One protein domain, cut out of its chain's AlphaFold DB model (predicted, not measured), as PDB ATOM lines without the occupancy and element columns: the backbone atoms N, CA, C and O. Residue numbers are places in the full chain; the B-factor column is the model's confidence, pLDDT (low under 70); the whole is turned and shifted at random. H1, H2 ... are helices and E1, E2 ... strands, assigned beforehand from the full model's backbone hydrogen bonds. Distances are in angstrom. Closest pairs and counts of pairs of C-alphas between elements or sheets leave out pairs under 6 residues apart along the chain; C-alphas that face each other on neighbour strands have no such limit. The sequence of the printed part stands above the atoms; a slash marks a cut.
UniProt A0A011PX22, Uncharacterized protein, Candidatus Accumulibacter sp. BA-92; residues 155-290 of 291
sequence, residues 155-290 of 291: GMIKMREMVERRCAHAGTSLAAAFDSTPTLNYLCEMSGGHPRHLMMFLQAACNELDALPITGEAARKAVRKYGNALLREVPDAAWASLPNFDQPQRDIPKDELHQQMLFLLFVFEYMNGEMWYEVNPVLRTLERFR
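Overview. This is residues 155 to 290 of the 291 residues of an uncharacterized protein of Candidatus Accumulibacter sp. BA-92 (UniProt A0A011PX22). Two lobes sit end to end: a two-stranded hairpin, E1 and E2, with the short helices H6 and H7 close to its base, and a cluster of mostly crossed helices, H1 to H5. H5, the longest helix, runs from the cluster toward the hairpin lobe. The printed part has 136 residues, with seven named helices followed by two antiparallel strands, class mostly helix. It is compact, with a radius of gyration of the C-alphas of 15.9 A and spans of 47 by 34 by 20 A.

Arrangement. Look first at the antiparallel hairpin of E1, residues 267 to 272, and E2, residues 274 to 279; N 268 and O 278, 2.8 A apart, are within hydrogen-bond range. The closest C-alphas of H6, residues 242 to 245, and E2 are Phe 245 and Glu 278, 5.0 A; those of H7, residues 256 to 263, and E1 are Met 261 and Val 267, 5.5 A. In the other lobe the hub is H3, residues 181 to 190. H5, residues 216 to 233, touches it with residues 216 to 223 alone, closest C-alphas Thr 183 and Gly 216, 5.0 A, a shallow tilt of 8 degrees, the same way. H4, residues 195 to 206, touches H5 at a steep tilt of 58 degrees, closest C-alphas Ala 205 and Ala 218, 5.1 A. H1, residues 155 to 169, touches H3 at a steep tilt of 66 degrees, closest C-alphas Met 159 and Cys 188, 5.9 A. H2, residues 174 to 177, touches H1, closest C-alphas Glu 164 and Leu 174, 6.1 A. Every O i to N i+4 pair is within hydrogen-bond range in H1, H3, H4 and H7, and 13 of 14 in H5; H2 and H6 are too short for one.

Along the chain. Find C-alpha 155 at (273.472, 309.417, 196.385); from there H1 runs 21.4 A. H2 spans 4.9 A, H3 14.3 A, H4 16.6 A, H5 25.8 A, H6 5.6 A and H7 10.2 A. E1 spans 16.9 A, and E2 16.7 A to C-alpha 279 at (260.105, 302.073, 189.299).

Size, cuts and confidence. The farthest C-alphas, Gly 171 and Asp 255, are 47.3 A apart. The printed part has no cut, and no link is long. Only residue 272 has pLDDT under 70.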
ATOM      1  N   GLY A 155     274.308 308.840 197.435       94.94
ATOM      2  CA  GLY A 155     273.472 309.417 196.385       94.94
ATOM      3  C   GLY A 155     272.620 310.579 196.868       94.94
ATOM      4  O   GLY A 155     272.590 311.610 196.205       94.94
ATOM      5  N   MET A 156     271.986 310.464 198.038       97.69
ATOM      6  CA  MET A 156     271.205 311.566 198.612       97.69
ATOM      7  C   MET A 156     272.082 312.779 198.929       97.69
ATOM      8  O   MET A 156     271.690 313.907 198.630       97.69
ATOM      9  N   ILE A 157     273.297 312.557 199.442       97.81
ATOM     10  CA  ILE A 157     274.290 313.623 199.638       97.81
ATOM     11  C   ILE A 157     274.610 314.306 198.301       97.81
ATOM     12  O   ILE A 157     274.566 315.532 198.220       97.81
ATOM     13  N   LYS A 158     274.857 313.538 197.229       97.38
ATOM     14  CA  LYS A 158     275.131 314.102 195.896       97.38
ATOM     15  C   LYS A 158     273.950 314.850 195.288       97.38
ATOM     16  O   LYS A 158     274.159 315.879 194.645       97.38
ATOM     17  N   MET A 159     272.723 314.393 195.521       98.12
ATOM     18  CA  MET A 159     271.532 315.128 195.097       98.12
ATOM     19  C   MET A 159     271.411 316.465 195.833       98.12
ATOM     20  O   MET A 159     271.167 317.484 195.189       98.12
ATOM     21  N   ARG A 160     271.650 316.498 197.150       98.19
ATOM     22  CA  ARG A 160     271.654 317.752 197.921       98.19
ATOM     23  C   ARG A 160     272.765 318.705 197.492       98.19
ATOM     24  O   ARG A 160     272.491 319.886 197.323       98.19
ATOM     25  N   GLU A 161     273.973 318.202 197.243       98.12
ATOM     26  CA  GLU A 161     275.105 319.004 196.751       98.12
ATOM     27  C   GLU A 161     274.772 319.693 195.414       98.12
ATOM     28  O   GLU A 161     275.151 320.840 195.172       98.12
ATOM     29  N   MET A 162     274.009 319.027 194.539       98.19
ATOM     30  CA  MET A 162     273.533 319.643 193.299       98.19
ATOM     31  C   MET A 162     272.618 320.842 193.570       98.19
ATOM     32  O   MET A 162     272.754 321.872 192.907       98.19
ATOM     33  N   VAL A 163     271.706 320.725 194.537       98.38
ATOM     34  CA  VAL A 163     270.817 321.827 194.935       98.38
ATOM     35  C   VAL A 163     271.603 322.941 195.614       98.38
ATOM     36  O   VAL A 163     271.406 324.104 195.284       98.38
ATOM     37  N   GLU A 164     272.550 322.602 196.483       98.31
ATOM     38  CA  GLU A 164     273.419 323.567 197.155       98.31
ATOM     39  C   GLU A 164     274.177 324.442 196.152       98.31
ATOM     40  O   GLU A 164     274.147 325.668 196.250       98.31
ATOM     41  N   ARG A 165     274.773 323.837 195.116       98.12
ATOM     42  CA  ARG A 165     275.450 324.579 194.042       98.12
ATOM     43  C   ARG A 165     274.499 325.492 193.266       98.12
ATOM     44  O   ARG A 165     274.906 326.571 192.841       98.12
ATOM     45  N   ARG A 166     273.237 325.087 193.077       96.75
ATOM     46  CA  ARG A 166     272.208 325.931 192.443       96.75
ATOM     47  C   ARG A 166     271.815 327.104 193.333       96.75
ATOM     48  O   ARG A 166     271.726 328.218 192.828       96.75
ATOM     49  N   CYS A 167     271.637 326.871 194.630       97.44
ATOM     50  CA  CYS A 167     271.388 327.923 195.611       97.44
ATOM     51  C   CYS A 167     272.541 328.932 195.634       97.44
ATOM     52  O   CYS A 167     272.295 330.124 195.474       97.44
ATOM     53  N   ALA A 168     273.788 328.457 195.715       97.50
ATOM     54  CA  ALA A 168     274.971 329.313 195.698       97.50
ATOM     55  C   ALA A 168     275.051 330.163 194.421       97.50
ATOM     56  O   ALA A 168     275.284 331.366 194.493       97.50
ATOM     57  N   HIS A 169     274.786 329.566 193.253       96.69
ATOM     58  CA  HIS A 169     274.723 330.299 191.986       96.69
ATOM     59  C   HIS A 169     273.622 331.374 191.969       96.69
ATOM     60  O   HIS A 169     273.815 332.436 191.387       96.69
ATOM     61  N   ALA A 170     272.491 331.117 192.627       95.06
ATOM     62  CA  ALA A 170     271.392 332.067 192.774       95.06
ATOM     63  C   ALA A 170     271.588 333.071 193.932       95.06
ATOM     64  O   ALA A 170     270.684 333.856 194.207       95.06
ATOM     65  N   GLY A 171     272.731 333.049 194.631       97.00
ATOM     66  CA  GLY A 171     272.998 333.938 195.766       97.00
ATOM     67  C   GLY A 171     272.171 333.630 197.022       97.00
ATOM     68  O   GLY A 171     271.951 334.520 197.837       97.00
ATOM     69  N   THR A 172     271.702 332.390 197.187       96.12
ATOM     70  CA  THR A 172     270.942 331.928 198.362       96.12
ATOM     71  C   THR A 172     271.600 330.709 199.022       96.12
ATOM     72  O   THR A 172     272.539 330.120 198.488       96.12
ATOM     73  N   SER A 173     271.115 330.312 200.198       97.50
ATOM     74  CA  SER A 173     271.561 329.119 200.928       97.50
ATOM     75  C   SER A 173     270.451 328.070 200.991       97.50
ATOM     76  O   SER A 173     269.276 328.393 200.826       97.50
ATOM     77  N   LEU A 174     270.793 326.810 201.281       97.62
ATOM     78  CA  LEU A 174     269.778 325.768 201.496       97.62
ATOM     79  C   LEU A 174     268.819 326.124 202.643       97.62
ATOM     80  O   LEU A 174     267.621 325.891 202.525       97.62
ATOM     81  N   ALA A 175     269.331 326.730 203.718       97.19
ATOM     82  CA  ALA A 175     268.530 327.131 204.874       97.19
ATOM     83  C   ALA A 175     267.531 328.255 204.556       97.19
ATOM     84  O   ALA A 175     266.474 328.320 205.170       97.19
ATOM     85  N   ALA A 176     267.850 329.132 203.599       97.25
ATOM     86  CA  ALA A 176     266.924 330.157 203.120       97.25
ATOM     87  C   ALA A 176     265.985 329.633 202.019       97.25
ATOM     88  O   ALA A 176     264.872 330.128 201.864       97.25
ATOM     89  N   ALA A 177     266.428 328.642 201.241       97.88
ATOM     90  CA  ALA A 177     265.672 328.108 200.115       97.88
ATOM     91  C   ALA A 177     264.604 327.080 200.504       97.88
ATOM     92  O   ALA A 177     263.672 326.878 199.731       97.88
ATOM     93  N   PHE A 178     264.704 326.442 201.672       98.50
ATOM     94  CA  PHE A 178     263.779 325.397 202.117       98.50
ATOM     95  C   PHE A 178     263.307 325.642 203.545       98.50
ATOM     96  O   PHE A 178     264.072 326.111 204.380       98.50
ATOM     97  N   ASP A 179     262.056 325.276 203.831       98.06
ATOM     98  CA  ASP A 179     261.484 325.391 205.178       98.06
ATOM     99  C   ASP A 179     262.171 324.447 206.177       98.06
ATOM    100  O   ASP A 179     262.195 324.690 207.382       98.06
ATOM    101  N   SER A 180     262.715 323.342 205.667       98.19
ATOM    102  CA  SER A 180     263.278 322.260 206.449       98.19
ATOM    103  C   SER A 180     264.108 321.316 205.567       98.19
ATOM    104  O   SER A 180     263.831 321.116 204.379       98.19
ATOM    105  N   THR A 181     265.112 320.663 206.156       97.69
ATOM    106  CA  THR A 181     265.903 319.619 205.481       97.69
ATOM    107  C   THR A 181     265.047 318.453 204.947       97.69
ATOM    108  O   THR A 181     265.317 317.991 203.835       97.69
ATOM    109  N   PRO A 182     264.001 317.971 205.658       98.38
ATOM    110  CA  PRO A 182     263.073 316.972 205.128       98.38
ATOM    111  C   PRO A 182     262.409 317.351 203.799       98.38
ATOM    112  O   PRO A 182     262.239 316.474 202.955       98.38
ATOM    113  N   THR A 183     262.087 318.626 203.561       98.56
ATOM    114  CA  THR A 183     261.489 319.071 202.289       98.56
ATOM    115  C   THR A 183     262.448 318.894 201.115       98.56
ATOM    116  O   THR A 183     262.064 318.357 200.074       98.56
ATOM    117  N   LEU A 184     263.717 319.276 201.288       98.50
ATOM    118  CA  LEU A 184     264.755 319.029 200.287       98.50
ATOM    119  C   LEU A 184     264.962 317.524 200.064       98.50
ATOM    120  O   LEU A 184     264.971 317.065 198.922       98.50
ATOM    121  N   ASN A 185     265.086 316.752 201.147       98.50
ATOM    122  CA  ASN A 185     265.270 315.302 201.064       98.50
ATOM    123  C   ASN A 185     264.119 314.628 200.310       98.50
ATOM    124  O   ASN A 185     264.379 313.788 199.456       98.50
ATOM    125  N   TYR A 186     262.875 315.040 200.554       98.62
ATOM    126  CA  TYR A 186     261.716 314.540 199.822       98.62
ATOM    127  C   TYR A 186     261.854 314.773 198.310       98.62
ATOM    128  O   TYR A 186     261.681 313.840 197.532       98.62
ATOM    129  N   LEU A 187     262.230 315.977 197.864       98.62
ATOM    130  CA  LEU A 187     262.425 316.249 196.433       98.62
ATOM    131  C   LEU A 187     263.580 315.440 195.828       98.62
ATOM    132  O   LEU A 187     263.464 314.947 194.702       98.62
ATOM    133  N   CYS A 188     264.681 315.279 196.568       98.56
ATOM    134  CA  CYS A 188     265.793 314.423 196.161       98.56
ATOM    135  C   CYS A 188     265.347 312.966 196.003       98.56
ATOM    136  O   CYS A 188     265.629 312.359 194.971       98.56
ATOM    137  N   GLU A 189     264.609 312.423 196.966       98.25
ATOM    138  CA  GLU A 189     264.112 311.047 196.931       98.25
ATOM    139  C   GLU A 189     263.114 310.826 195.792       98.25
ATOM    140  O   GLU A 189     263.278 309.913 194.984       98.25
ATOM    141  N   MET A 190     262.143 311.731 195.643       98.50
ATOM    142  CA  MET A 190     261.131 311.669 194.588       98.50
ATOM    143  C   MET A 190     261.707 311.815 193.178       98.50
ATOM    144  O   MET A 190     261.054 311.435 192.208       98.50
ATOM    145  N   SER A 191     262.924 312.345 193.026       98.31
ATOM    146  CA  SER A 191     263.614 312.362 191.729       98.31
ATOM    147  C   SER A 191     264.112 310.982 191.296       98.31
ATOM    148  O   SER A 191     264.480 310.814 190.134       98.31
ATOM    149  N   GLY A 192     264.185 310.021 192.225       97.19
ATOM    150  CA  GLY A 192     264.818 308.716 192.035       97.19
ATOM    151  C   GLY A 192     266.279 308.809 191.600       97.19
ATOM    152  O   GLY A 192     266.792 307.887 190.978       97.19
ATOM    153  N   GLY A 193     266.953 309.927 191.878       96.81
ATOM    154  CA  GLY A 193     268.329 310.148 191.447       96.81
ATOM    155  C   GLY A 193     268.468 310.668 190.022       96.81
ATOM    156  O   GLY A 193     269.590 310.751 189.527       96.81
ATOM    157  N   HIS A 194     267.365 311.042 189.367       96.81
ATOM    158  CA  HIS A 194     267.386 311.672 188.053       96.81
ATOM    159  C   HIS A 194     267.593 313.198 188.193       96.81
ATOM    160  O   HIS A 194     266.670 313.910 188.610       96.81
ATOM    161  N   PRO A 195     268.734 313.773 187.754       96.19
ATOM    162  CA  PRO A 195     269.031 315.201 187.935       96.19
ATOM    163  C   PRO A 195     267.994 316.142 187.311       96.19
ATOM    164  O   PRO A 195     267.572 317.116 187.931       96.19
ATOM    165  N   ARG A 196     267.534 315.836 186.089       95.12
ATOM    166  CA  ARG A 196     266.482 316.618 185.414       95.12
ATOM    167  C   ARG A 196     265.163 316.625 186.189       95.12
ATOM    168  O   ARG A 196     264.579 317.694 186.314       95.12
ATOM    169  N   HIS A 197     264.713 315.485 186.723       97.62
ATOM    170  CA  HIS A 197     263.502 315.436 187.547       97.62
ATOM    171  C   HIS A 197     263.658 316.277 188.812       97.62
ATOM    172  O   HIS A 197     262.767 317.061 189.115       97.62
ATOM    173  N   LEU A 198     264.813 316.208 189.489       98.56
ATOM    174  CA  LEU A 198     265.083 317.069 190.643       98.56
ATOM    175  C   LEU A 198     264.968 318.557 190.274       98.56
ATOM    176  O   LEU A 198     264.250 319.297 190.940       98.56
ATOM    177  N   MET A 199     265.621 318.995 189.190       98.12
ATOM    178  CA  MET A 199     265.537 320.392 188.737       98.12
ATOM    179  C   MET A 199     264.106 320.789 188.352       98.12
ATOM    180  O   MET A 199     263.668 321.888 188.682       98.12
ATOM    181  N   MET A 200     263.365 319.893 187.697       98.00
ATOM    182  CA  MET A 200     261.966 320.109 187.329       98.00
ATOM    183  C   MET A 200     261.070 320.261 188.562       98.00
ATOM    184  O   MET A 200     260.221 321.147 188.580       98.00
ATOM    185  N   PHE A 201     261.261 319.448 189.606       98.62
ATOM    186  CA  PHE A 201     260.486 319.577 190.841       98.62
ATOM    187  C   PHE A 201     260.814 320.855 191.599       98.62
ATOM    188  O   PHE A 201     259.898 321.504 192.092       98.62
ATOM    189  N   LEU A 202     262.090 321.243 191.657       98.00
ATOM    190  CA  LEU A 202     262.503 322.508 192.264       98.00
ATOM    191  C   LEU A 202     261.886 323.697 191.531       98.00
ATOM    192  O   LEU A 202     261.268 324.546 192.162       98.00
ATOM    193  N   GLN A 203     261.987 323.724 190.200       97.50
ATOM    194  CA  GLN A 203     261.372 324.770 189.387       97.50
ATOM    195  C   GLN A 203     259.852 324.811 189.589       97.50
ATOM    196  O   GLN A 203     259.289 325.880 189.802       97.50
ATOM    197  N   ALA A 204     259.187 323.655 189.552       97.94
ATOM    198  CA  ALA A 204     257.750 323.575 189.766       97.94
ATOM    199  C   ALA A 204     257.347 324.033 191.173       97.94
ATOM    200  O   ALA A 204     256.333 324.702 191.292       97.94
ATOM    201  N   ALA A 205     258.127 323.723 192.212       97.69
ATOM    202  CA  ALA A 205     257.855 324.176 193.573       97.69
ATOM    203  C   ALA A 205     258.064 325.691 193.728       97.69
ATOM    204  O   ALA A 205     257.226 326.351 194.332       97.69
ATOM    205  N   CYS A 206     259.128 326.254 193.143       96.31
ATOM    206  CA  CYS A 206     259.358 327.702 193.136       96.31
ATOM    207  C   CYS A 206     258.239 328.465 192.418       96.31
ATOM    208  O   CYS A 206     257.824 329.512 192.889       96.31
ATOM    209  N   ASN A 207     257.723 327.937 191.304       95.62
ATOM    210  CA  ASN A 207     256.660 328.592 190.531       95.62
ATOM    211  C   ASN A 207     255.312 328.680 191.272       95.62
ATOM    212  O   ASN A 207     254.403 329.347 190.789       95.62
ATOM    213  N   GLU A 208     255.154 327.979 192.397       90.62
ATOM    214  CA  GLU A 208     253.947 328.002 193.233       90.62
ATOM    215  C   GLU A 208     254.055 329.010 194.391       90.62
ATOM    216  O   GLU A 208     253.146 329.088 195.216       90.62
ATOM    217  N   LEU A 209     255.172 329.736 194.488       93.00
ATOM    218  CA  LEU A 209     255.512 330.598 195.616       93.00
ATOM    219  C   LEU A 209     255.885 331.997 195.123       93.00
ATOM    220  O   LEU A 209     256.640 332.141 194.165       93.00
ATOM    221  N   ASP A 210     255.429 333.025 195.836       92.38
ATOM    222  CA  ASP A 210     255.857 334.409 195.580       92.38
ATOM    223  C   ASP A 210     257.276 334.675 196.114       92.38
ATOM    224  O   ASP A 210     258.007 335.517 195.592       92.38
ATOM    225  N   ALA A 211     257.679 333.945 197.159       94.19
ATOM    226  CA  ALA A 211     258.998 334.024 197.771       94.19
ATOM    227  C   ALA A 211     259.408 332.682 198.401       94.19
ATOM    228  O   ALA A 211     258.569 331.859 198.765       94.19
ATOM    229  N   LEU A 212     260.719 332.484 198.554       95.81
ATOM    230  CA  LEU A 212     261.290 331.396 199.352       95.81
ATOM    231  C   LEU A 212     260.905 331.557 200.838       95.81
ATOM    232  O   LEU A 212     260.686 332.687 201.285       95.81
ATOM    233  N   PRO A 213     260.861 330.466 201.625       97.94
ATOM    234  CA  PRO A 213     261.358 329.119 201.324       97.94
ATOM    235  C   PRO A 213     260.366 328.195 200.598       97.94
ATOM    236  O   PRO A 213     259.152 328.315 200.741       97.94
ATOM    237  N   ILE A 214     260.893 327.190 199.890       98.44
ATOM    238  CA  ILE A 214     260.109 326.050 199.402       98.44
ATOM    239  C   ILE A 214     259.558 325.279 200.600       98.44
ATOM    240  O   ILE A 214     260.322 324.733 201.400       98.44
ATOM    241  N   THR A 215     258.230 325.210 200.689       98.25
ATOM    242  CA  THR A 215     257.537 324.470 201.744       98.25
ATOM    243  C   THR A 215     257.336 323.002 201.379       98.25
ATOM    244  O   THR A 215     257.262 322.631 200.202       98.25
ATOM    245  N   GLY A 216     257.149 322.151 202.390       98.12
ATOM    246  CA  GLY A 216     256.777 320.751 202.174       98.12
ATOM    247  C   GLY A 216     255.486 320.581 201.354       98.12
ATOM    248  O   GLY A 216     255.345 319.615 200.603       98.12
ATOM    249  N   GLU A 217     254.541 321.522 201.456       98.00
ATOM    250  CA  GLU A 217     253.319 321.522 200.646       98.00
ATOM    251  C   GLU A 217     253.605 321.822 199.170       98.00
ATOM    252  O   GLU A 217     253.182 321.047 198.306       98.00
ATOM    253  N   ALA A 218     254.374 322.878 198.883       98.31
ATOM    254  CA  ALA A 218     254.783 323.225 197.523       98.31
ATOM    255  C   ALA A 218     255.575 322.079 196.870       98.31
ATOM    256  O   ALA A 218     255.302 321.696 195.730       98.31
ATOM    257  N   ALA A 219     256.478 321.443 197.623       98.44
ATOM    258  CA  ALA A 219     257.227 320.274 197.170       98.44
ATOM    259  C   ALA A 219     256.314 319.084 196.814       98.44
ATOM    260  O   ALA A 219     256.441 318.490 195.739       98.44
ATOM    261  N   ARG A 220     255.343 318.739 197.675       98.38
ATOM    262  CA  ARG A 220     254.362 317.675 197.382       98.38
ATOM    263  C   ARG A 220     253.487 318.018 196.178       98.38
ATOM    264  O   ARG A 220     253.180 317.128 195.384       98.38
ATOM    265  N   LYS A 221     253.093 319.285 196.019       98.06
ATOM    266  CA  LYS A 221     252.308 319.761 194.870       98.06
ATOM    267  C   LYS A 221     253.093 319.633 193.561       98.06
ATOM    268  O   LYS A 221     252.549 319.104 192.591       98.06
ATOM    269  N   ALA A 222     254.371 320.011 193.556       98.06
ATOM    270  CA  ALA A 222     255.267 319.857 192.410       98.06
ATOM    271  C   ALA A 222     255.387 318.390 191.958       98.06
ATOM    272  O   ALA A 222     255.188 318.080 190.782       98.06
ATOM    273  N   VAL A 223     255.618 317.470 192.902       98.44
ATOM    274  CA  VAL A 223     255.682 316.025 192.617       98.44
ATOM    275  C   VAL A 223     254.338 315.493 192.108       98.44
ATOM    276  O   VAL A 223     254.298 314.759 191.122       98.44
ATOM    277  N   ARG A 224     253.217 315.910 192.714       97.69
ATOM    278  CA  ARG A 224     251.867 315.515 192.278       97.69
ATOM    279  C   ARG A 224     251.557 315.976 190.854       97.69
ATOM    280  O   ARG A 224     250.926 315.238 190.104       97.69
ATOM    281  N   LYS A 225     252.009 317.170 190.456       96.88
ATOM    282  CA  LYS A 225     251.833 317.688 189.091       96.88
ATOM    283  C   LYS A 225     252.493 316.774 188.059       96.88
ATOM    284  O   LYS A 225     251.870 316.468 187.046       96.88
ATOM    285  N   TYR A 226     253.704 316.300 188.344       97.44
ATOM    286  CA  TYR A 226     254.378 315.314 187.501       97.44
ATOM    287  C   TYR A 226     253.684 313.946 187.541       97.44
ATOM    288  O   TYR A 226     253.434 313.364 186.491       97.44
ATOM    289  N   GLY A 227     253.254 313.477 188.716       97.31
ATOM    290  CA  GLY A 227     252.464 312.245 188.829       97.31
ATOM    291  C   GLY A 227     251.181 312.266 187.984       97.31
ATOM    292  O   GLY A 227     250.857 311.288 187.312       97.31
ATOM    293  N   ASN A 228     250.484 313.403 187.931       96.44
ATOM    294  CA  ASN A 228     249.307 313.581 187.076       96.44
ATOM    295  C   ASN A 228     249.636 313.554 185.573       96.44
ATOM    296  O   ASN A 228     248.773 313.199 184.772       96.44
ATOM    297  N   ALA A 229     250.846 313.955 185.175       96.06
ATOM    298  CA  ALA A 229     251.314 313.794 183.799       96.06
ATOM    299  C   ALA A 229     251.582 312.313 183.493       96.06
ATOM    300  O   ALA A 229     251.060 311.800 182.506       96.06
ATOM    301  N   LEU A 230     252.249 311.596 184.406       96.88
ATOM    302  CA  LEU A 230     252.500 310.157 184.275       96.88
ATOM    303  C   LEU A 230     251.213 309.333 184.118       96.88
ATOM    304  O   LEU A 230     251.192 308.394 183.333       96.88
ATOM    305  N   LEU A 231     250.110 309.711 184.779       95.81
ATOM    306  CA  LEU A 231     248.804 309.058 184.576       95.81
ATOM    307  C   LEU A 231     248.323 309.077 183.115       95.81
ATOM    308  O   LEU A 231     247.554 308.199 182.728       95.81
ATOM    309  N   ARG A 232     248.741 310.076 182.330       94.81
ATOM    310  CA  ARG A 232     248.403 310.219 180.905       94.81
ATOM    311  C   ARG A 232     249.465 309.615 179.990       94.81
ATOM    312  O   ARG A 232     249.134 309.171 178.900       94.81
ATOM    313  N   GLU A 233     250.727 309.658 180.410       94.94
ATOM    314  CA  GLU A 233     251.873 309.228 179.601       94.94
ATOM    315  C   GLU A 233     252.102 307.716 179.644       94.94
ATOM    316  O   GLU A 233     252.514 307.143 178.638       94.94
ATOM    317  N   VAL A 234     251.847 307.066 180.785       96.50
ATOM    318  CA  VAL A 234     252.060 305.622 180.944       96.50
ATOM    319  C   VAL A 234     251.008 304.851 180.133       96.50
ATOM    320  O   VAL A 234     249.818 304.941 180.461       96.50
ATOM    321  N   PRO A 235     251.414 304.050 179.126       94.38
ATOM    322  CA  PRO A 235     250.492 303.239 178.337       94.38
ATOM    323  C   PRO A 235     249.707 302.254 179.205       94.38
ATOM    324  O   PRO A 235     250.253 301.693 180.155       94.38
ATOM    325  N   ASP A 236     248.455 301.964 178.845       94.31
ATOM    326  CA  ASP A 236     247.600 301.058 179.627       94.31
ATOM    327  C   ASP A 236     248.231 299.674 179.843       94.31
ATOM    328  O   ASP A 236     248.188 299.145 180.954       94.31
ATOM    329  N   ALA A 237     248.909 299.142 178.821       93.69
ATOM    330  CA  ALA A 237     249.622 297.868 178.889       93.69
ATOM    331  C   ALA A 237     250.785 297.859 179.902       93.69
ATOM    332  O   ALA A 237     251.138 296.802 180.416       93.69
ATOM    333  N   ALA A 238     251.374 299.018 180.217       95.94
ATOM    334  CA  ALA A 238     252.503 299.111 181.139       95.94
ATOM    335  C   ALA A 238     252.082 298.975 182.610       95.94
ATOM    336  O   ALA A 238     252.865 298.494 183.429       95.94
ATOM    337  N   TRP A 239     250.851 299.362 182.962       96.19
ATOM    338  CA  TRP A 239     250.400 299.412 184.358       96.19
ATOM    339  C   TRP A 239     250.433 298.062 185.071       96.19
ATOM    340  O   TRP A 239     250.700 298.035 186.265       96.19
ATOM    341  N   ALA A 240     250.217 296.960 184.351       94.62
ATOM    342  CA  ALA A 240     250.291 295.619 184.929       94.62
ATOM    343  C   ALA A 240     251.734 295.181 185.248       94.62
ATOM    344  O   ALA A 240     251.946 294.367 186.143       94.62
ATOM    345  N   SER A 241     252.726 295.724 184.539       95.69
ATOM    346  CA  SER A 241     254.134 295.343 184.699       95.69
ATOM    347  C   SER A 241     254.891 296.232 185.684       95.69
ATOM    348  O   SER A 241     255.837 295.767 186.315       95.69
ATOM    349  N   LEU A 242     254.496 297.501 185.840       97.25
ATOM    350  CA  LEU A 242     255.185 298.457 186.717       97.25
ATOM    351  C   LEU A 242     255.326 297.984 188.182       97.25
ATOM    352  O   LEU A 242     256.410 298.180 188.737       97.25
ATOM    353  N   PRO A 243     254.320 297.337 188.817       96.44
ATOM    354  CA  PRO A 243     254.449 296.834 190.188       96.44
ATOM    355  C   PRO A 243     255.573 295.809 190.379       96.44
ATOM    356  O   PRO A 243     256.139 295.725 191.467       96.44
ATOM    357  N   ASN A 244     255.974 295.087 189.325       96.31
ATOM    358  CA  ASN A 244     257.103 294.151 189.393       96.31
ATOM    359  C   ASN A 244     258.427 294.865 189.721       96.31
ATOM    360  O   ASN A 244     259.347 294.243 190.246       96.31
ATOM    361  N   PHE A 245     258.511 296.173 189.463       97.12
ATOM    362  CA  PHE A 245     259.668 297.023 189.751       97.12
ATOM    363  C   PHE A 245     259.475 297.899 190.997       97.12
ATOM    364  O   PHE A 245     260.277 298.808 191.229       97.12
ATOM    365  N   ASP A 246     258.431 297.664 191.808       95.44
ATOM    366  CA  ASP A 246     258.254 298.395 193.071       95.44
ATOM    367  C   ASP A 246     259.426 298.153 194.026       95.44
ATOM    368  O   ASP A 246     259.894 299.074 194.698       95.44
ATOM    369  N   GLN A 247     259.951 296.930 194.026       92.88
ATOM    370  CA  GLN A 247     261.230 296.609 194.641       92.88
ATOM    371  C   GLN A 247     262.323 296.518 193.569       92.88
ATOM    372  O   GLN A 247     262.032 296.099 192.445       92.88
ATOM    373  N   PRO A 248     263.576 296.874 193.902       94.50
ATOM    374  CA  PRO A 248     264.693 296.772 192.972       94.50
ATOM    375  C   PRO A 248     264.852 295.371 192.361       94.50
ATOM    376  O   PRO A 248     265.086 294.395 193.077       94.50
ATOM    377  N   GLN A 249     264.789 295.280 191.032       95.31
ATOM    378  CA  GLN A 249     264.941 294.038 190.268       95.31
ATOM    379  C   GLN A 249     266.329 293.921 189.652       95.31
ATOM    380  O   GLN A 249     266.933 294.916 189.263       95.31
ATOM    381  N   ARG A 250     266.845 292.692 189.542       93.12
ATOM    382  CA  ARG A 250     268.165 292.436 188.933       93.12
ATOM    383  C   ARG A 250     268.156 292.527 187.412       93.12
ATOM    384  O   ARG A 250     269.199 292.761 186.817       93.12
ATOM    385  N   ASP A 251     266.998 292.286 186.814       91.25
ATOM    386  CA  ASP A 251     266.830 292.182 185.375       91.25
ATOM    387  C   ASP A 251     265.498 292.802 184.955       91.25
ATOM    388  O   ASP A 251     264.602 293.020 185.779       91.25
ATOM    389  N   ILE A 252     265.388 293.081 183.666       91.50
ATOM    390  CA  ILE A 252     264.198 293.603 183.018       91.50
ATOM    391  C   ILE A 252     264.028 292.888 181.671       91.50
ATOM    392  O   ILE A 252     265.004 292.746 180.926       91.50
ATOM    393  N   PRO A 253     262.812 292.425 181.320       91.00
ATOM    394  CA  PRO A 253     262.576 291.864 179.998       91.00
ATOM    395  C   PRO A 253     262.993 292.842 178.894       91.00
ATOM    396  O   PRO A 253     262.863 294.056 179.028       91.00
ATOM    397  N   LYS A 254     263.497 292.313 177.778       84.50
ATOM    398  CA  LYS A 254     264.004 293.122 176.654       84.50
ATOM    399  C   LYS A 254     262.977 293.304 175.535       84.50
ATOM    400  O   LYS A 254     263.359 293.608 174.407       84.50
ATOM    401  N   ASP A 255     261.700 293.075 175.829       87.44
ATOM    402  CA  ASP A 255     260.604 293.333 174.896       87.44
ATOM    403  C   ASP A 255     260.350 294.841 174.712       87.44
ATOM    404  O   ASP A 255     260.884 295.688 175.434       87.44
ATOM    405  N   GLU A 256     259.542 295.187 173.710       84.94
ATOM    406  CA  GLU A 256     259.278 296.578 173.335       84.94
ATOM    407  C   GLU A 256     258.639 297.396 174.466       84.94
ATOM    408  O   GLU A 256     258.993 298.561 174.652       84.94
ATOM    409  N   LEU A 257     257.752 296.786 175.259       91.31
ATOM    410  CA  LEU A 257     257.069 297.461 176.360       91.31
ATOM    411  C   LEU A 257     258.068 297.889 177.439       91.31
ATOM    412  O   LEU A 257     258.053 299.036 177.884       91.31
ATOM    413  N   HIS A 258     258.961 296.992 177.846       91.81
ATOM    414  CA  HIS A 258     259.944 297.278 178.888       91.81
ATOM    415  C   HIS A 258     261.060 298.211 178.403       91.81
ATOM    416  O   HIS A 258     261.474 299.112 179.136       91.81
ATOM    417  N   GLN A 259     261.490 298.083 177.143       86.50
ATOM    418  CA  GLN A 259     262.380 299.072 176.527       86.50
ATOM    419  C   GLN A 259     261.739 300.467 176.519       86.50
ATOM    420  O   GLN A 259     262.409 301.458 176.820       86.50
ATOM    421  N   GLN A 260     260.437 300.552 176.234       87.88
ATOM    422  CA  GLN A 260     259.690 301.803 176.307       87.88
ATOM    423  C   GLN A 260     259.609 302.339 177.746       87.88
ATOM    424  O   GLN A 260     259.760 303.545 177.938       87.88
ATOM    425  N   MET A 261     259.434 301.482 178.759       93.56
ATOM    426  CA  MET A 261     259.441 301.901 180.172       93.56
ATOM    427  C   MET A 261     260.770 302.530 180.601       93.56
ATOM    428  O   MET A 261     260.753 303.513 181.345       93.56
ATOM    429  N   LEU A 262     261.903 301.996 180.134       90.50
ATOM    430  CA  LEU A 262     263.229 302.575 180.380       90.50
ATOM    431  C   LEU A 262     263.407 303.892 179.620       90.50
ATOM    432  O   LEU A 262     263.811 304.899 180.199       90.50
ATOM    433  N   PHE A 263     263.061 303.904 178.330       86.38
ATOM    434  CA  PHE A 263     263.204 305.082 177.471       86.38
ATOM    435  C   PHE A 263     262.370 306.275 177.958       86.38
ATOM    436  O   PHE A 263     262.846 307.409 177.946       86.38
ATOM    437  N   LEU A 264     261.141 306.021 178.415       90.25
ATOM    438  CA  LEU A 264     260.224 307.039 178.934       90.25
ATOM    439  C   LEU A 264     260.355 307.268 180.442       90.25
ATOM    440  O   LEU A 264     259.556 308.010 181.010       90.25
ATOM    441  N   LEU A 265     261.373 306.690 181.093       93.50
ATOM    442  CA  LEU A 265     261.693 306.977 182.493       93.50
ATOM    443  C   LEU A 265     260.548 306.606 183.466       93.50
ATOM    444  O   LEU A 265     260.353 307.244 184.506       93.50
ATOM    445  N   PHE A 266     259.792 305.553 183.144       96.62
ATOM    446  CA  PHE A 266     258.827 304.932 184.060       96.62
ATOM    447  C   PHE A 266     259.518 303.931 184.990       96.62
ATOM    448  O   PHE A 266     259.131 303.788 186.149       96.62
ATOM    449  N   VAL A 267     260.579 303.293 184.496       96.56
ATOM    450  CA  VAL A 267     261.517 302.476 185.268       96.56
ATOM    451  C   VAL A 267     262.912 303.065 185.082       96.56
ATOM    452  O   VAL A 267     263.281 303.478 183.984       96.56
ATOM    453  N   PHE A 268     263.679 303.143 186.162       95.50
ATOM    454  CA  PHE A 268     265.045 303.651 186.170       95.50
ATOM    455  C   PHE A 268     266.045 302.505 186.223       95.50
ATOM    456  O   PHE A 268     265.868 301.565 186.994       95.50
ATOM    457  N   GLU A 269     267.119 302.625 185.443       92.88
ATOM    458  CA  GLU A 269     268.323 301.813 185.602       92.88
ATOM    459  C   GLU A 269     269.315 302.517 186.537       92.88
ATOM    460  O   GLU A 269     269.573 303.722 186.419       92.88
ATOM    461  N   TYR A 270     269.918 301.736 187.429       92.75
ATOM    462  CA  TYR A 270     271.042 302.140 188.264       92.75
ATOM    463  C   TYR A 270     272.253 301.249 187.988       92.75
ATOM    464  O   TYR A 270     272.129 300.025 187.942       92.75
ATOM    465  N   MET A 271     273.437 301.858 187.860       83.38
ATOM    466  CA  MET A 271     274.698 301.145 187.647       83.38
ATOM    467  C   MET A 271     275.810 301.718 188.528       83.38
ATOM    468  O   MET A 271     276.203 302.871 188.356       83.38
ATOM    469  N   ASN A 272     276.349 300.915 189.455       63.25
ATOM    470  CA  ASN A 272     277.702 301.083 190.014       63.25
ATOM    471  C   ASN A 272     278.064 299.878 190.910       63.25
ATOM    472  O   ASN A 272     277.719 299.850 192.093       63.25
ATOM    473  N   GLY A 273     278.725 298.869 190.344       70.25
ATOM    474  CA  GLY A 273     278.971 297.577 190.991       70.25
ATOM    475  C   GLY A 273     277.911 296.549 190.600       70.25
ATOM    476  O   GLY A 273     278.182 295.683 189.777       70.25
ATOM    477  N   GLU A 274     276.692 296.689 191.128       83.19
ATOM    478  CA  GLU A 274     275.535 295.878 190.720       83.19
ATOM    479  C   GLU A 274     274.529 296.720 189.932       83.19
ATOM    480  O   GLU A 274     274.283 297.878 190.269       83.19
ATOM    481  N   MET A 275     273.952 296.128 188.886       89.19
ATOM    482  CA  MET A 275     272.859 296.712 188.111       89.19
ATOM    483  C   MET A 275     271.518 296.364 188.757       89.19
ATOM    484  O   MET A 275     271.326 295.245 189.252       89.19
ATOM    485  N   TRP A 276     270.592 297.319 188.753       94.25
ATOM    486  CA  TRP A 276     269.198 297.048 189.081       94.25
ATOM    487  C   TRP A 276     268.245 298.040 188.429       94.25
ATOM    488  O   TRP A 276     268.632 299.138 188.022       94.25
ATOM    489  N   TYR A 277     266.982 297.637 188.401       95.25
ATOM    490  CA  TYR A 277     265.872 298.396 187.855       95.25
ATOM    491  C   TYR A 277     264.856 298.669 188.951       95.25
ATOM    492  O   TYR A 277     264.505 297.772 189.717       95.25
ATOM    493  N   GLU A 278     264.389 299.904 189.049       95.81
ATOM    494  CA  GLU A 278     263.401 300.300 190.051       95.81
ATOM    495  C   GLU A 278     262.415 301.285 189.428       95.81
ATOM    496  O   GLU A 278     262.786 302.127 188.610       95.81
ATOM    497  N   VAL A 279     261.143 301.174 189.796       97.50
ATOM    498  CA  VAL A 279     260.105 302.073 189.299       97.50
ATOM    499  C   VAL A 279     260.409 303.525 189.686       97.50
ATOM    500  O   VAL A 279     260.901 303.814 190.782       97.50
ATOM    501  N   ASN A 280     260.071 304.461 188.798       97.88
ATOM    502  CA  ASN A 280     260.090 305.885 189.106       97.88
ATOM    503  C   ASN A 280     259.270 306.138 190.389       97.88
ATOM    504  O   ASN A 280     258.072 305.834 190.416       97.88
ATOM    505  N   PRO A 281     259.866 306.696 191.461       97.69
ATOM    506  CA  PRO A 281     259.226 306.759 192.773       97.69
ATOM    507  C   PRO A 281     257.931 307.575 192.771       97.69
ATOM    508  O   PRO A 281     257.066 307.341 193.613       97.69
ATOM    509  N   VAL A 282     257.745 308.493 191.815       98.25
ATOM    510  CA  VAL A 282     256.496 309.256 191.685       98.25
ATOM    511  C   VAL A 282     255.310 308.345 191.372       98.25
ATOM    512  O   VAL A 282     254.218 308.588 191.887       98.25
ATOM    513  N   LEU A 283     255.509 307.255 190.623       98.12
ATOM    514  CA  LEU A 283     254.445 306.294 190.317       98.12
ATOM    515  C   LEU A 283     253.858 305.663 191.589       98.12
ATOM    516  O   LEU A 283     252.644 305.504 191.674       98.12
ATOM    517  N   ARG A 284     254.668 305.443 192.635       96.56
ATOM    518  CA  ARG A 284     254.211 304.920 193.942       96.56
ATOM    519  C   ARG A 284     253.236 305.844 194.673       96.56
ATOM    520  O   ARG A 284     252.554 305.431 195.615       96.56
ATOM    521  N   THR A 285     253.173 307.116 194.283       95.88
ATOM    522  CA  THR A 285     252.215 308.082 194.840       95.88
ATOM    523  C   THR A 285     250.836 307.994 194.196       95.88
ATOM    524  O   THR A 285     249.875 308.524 194.751       95.88
ATOM    525  N   LEU A 286     250.729 307.325 193.046       96.56
ATOM    526  CA  LEU A 286     249.503 307.236 192.267       96.56
ATOM    527  C   LEU A 286     248.634 306.087 192.766       96.56
ATOM    528  O   LEU A 286     249.109 304.974 192.970       96.56
ATOM    529  N   GLU A 287     247.333 306.339 192.898       94.06
ATOM    530  CA  GLU A 287     246.377 305.311 193.315       94.06
ATOM    531  C   GLU A 287     246.361 304.125 192.344       94.06
ATOM    532  O   GLU A 287     246.378 302.982 192.781       94.06
ATOM    533  N   ARG A 288     246.421 304.391 191.030       94.06
ATOM    534  CA  ARG A 288     246.431 303.358 189.982       94.06
ATOM    535  C   ARG A 288     247.594 302.369 190.117       94.06
ATOM    536  O   ARG A 288     247.428 301.222 189.738       94.06
ATOM    537  N   PHE A 289     248.736 302.798 190.655       94.56
ATOM    538  CA  PHE A 289     249.889 301.924 190.881       94.56
ATOM    539  C   PHE A 289     249.703 300.996 192.091       94.56
ATOM    540  O   PHE A 289     250.294 299.927 192.139       94.56
ATOM    541  N   ARG A 290     248.907 301.412 193.083       85.12
ATOM    542  CA  ARG A 290     248.685 300.666 194.335       85.12
ATOM    543  C   ARG A 290     247.525 299.670 194.258       85.12
ATOM    544  O   ARG A 290     247.232 299.032 195.267       85.12
TER     545      ARG A 290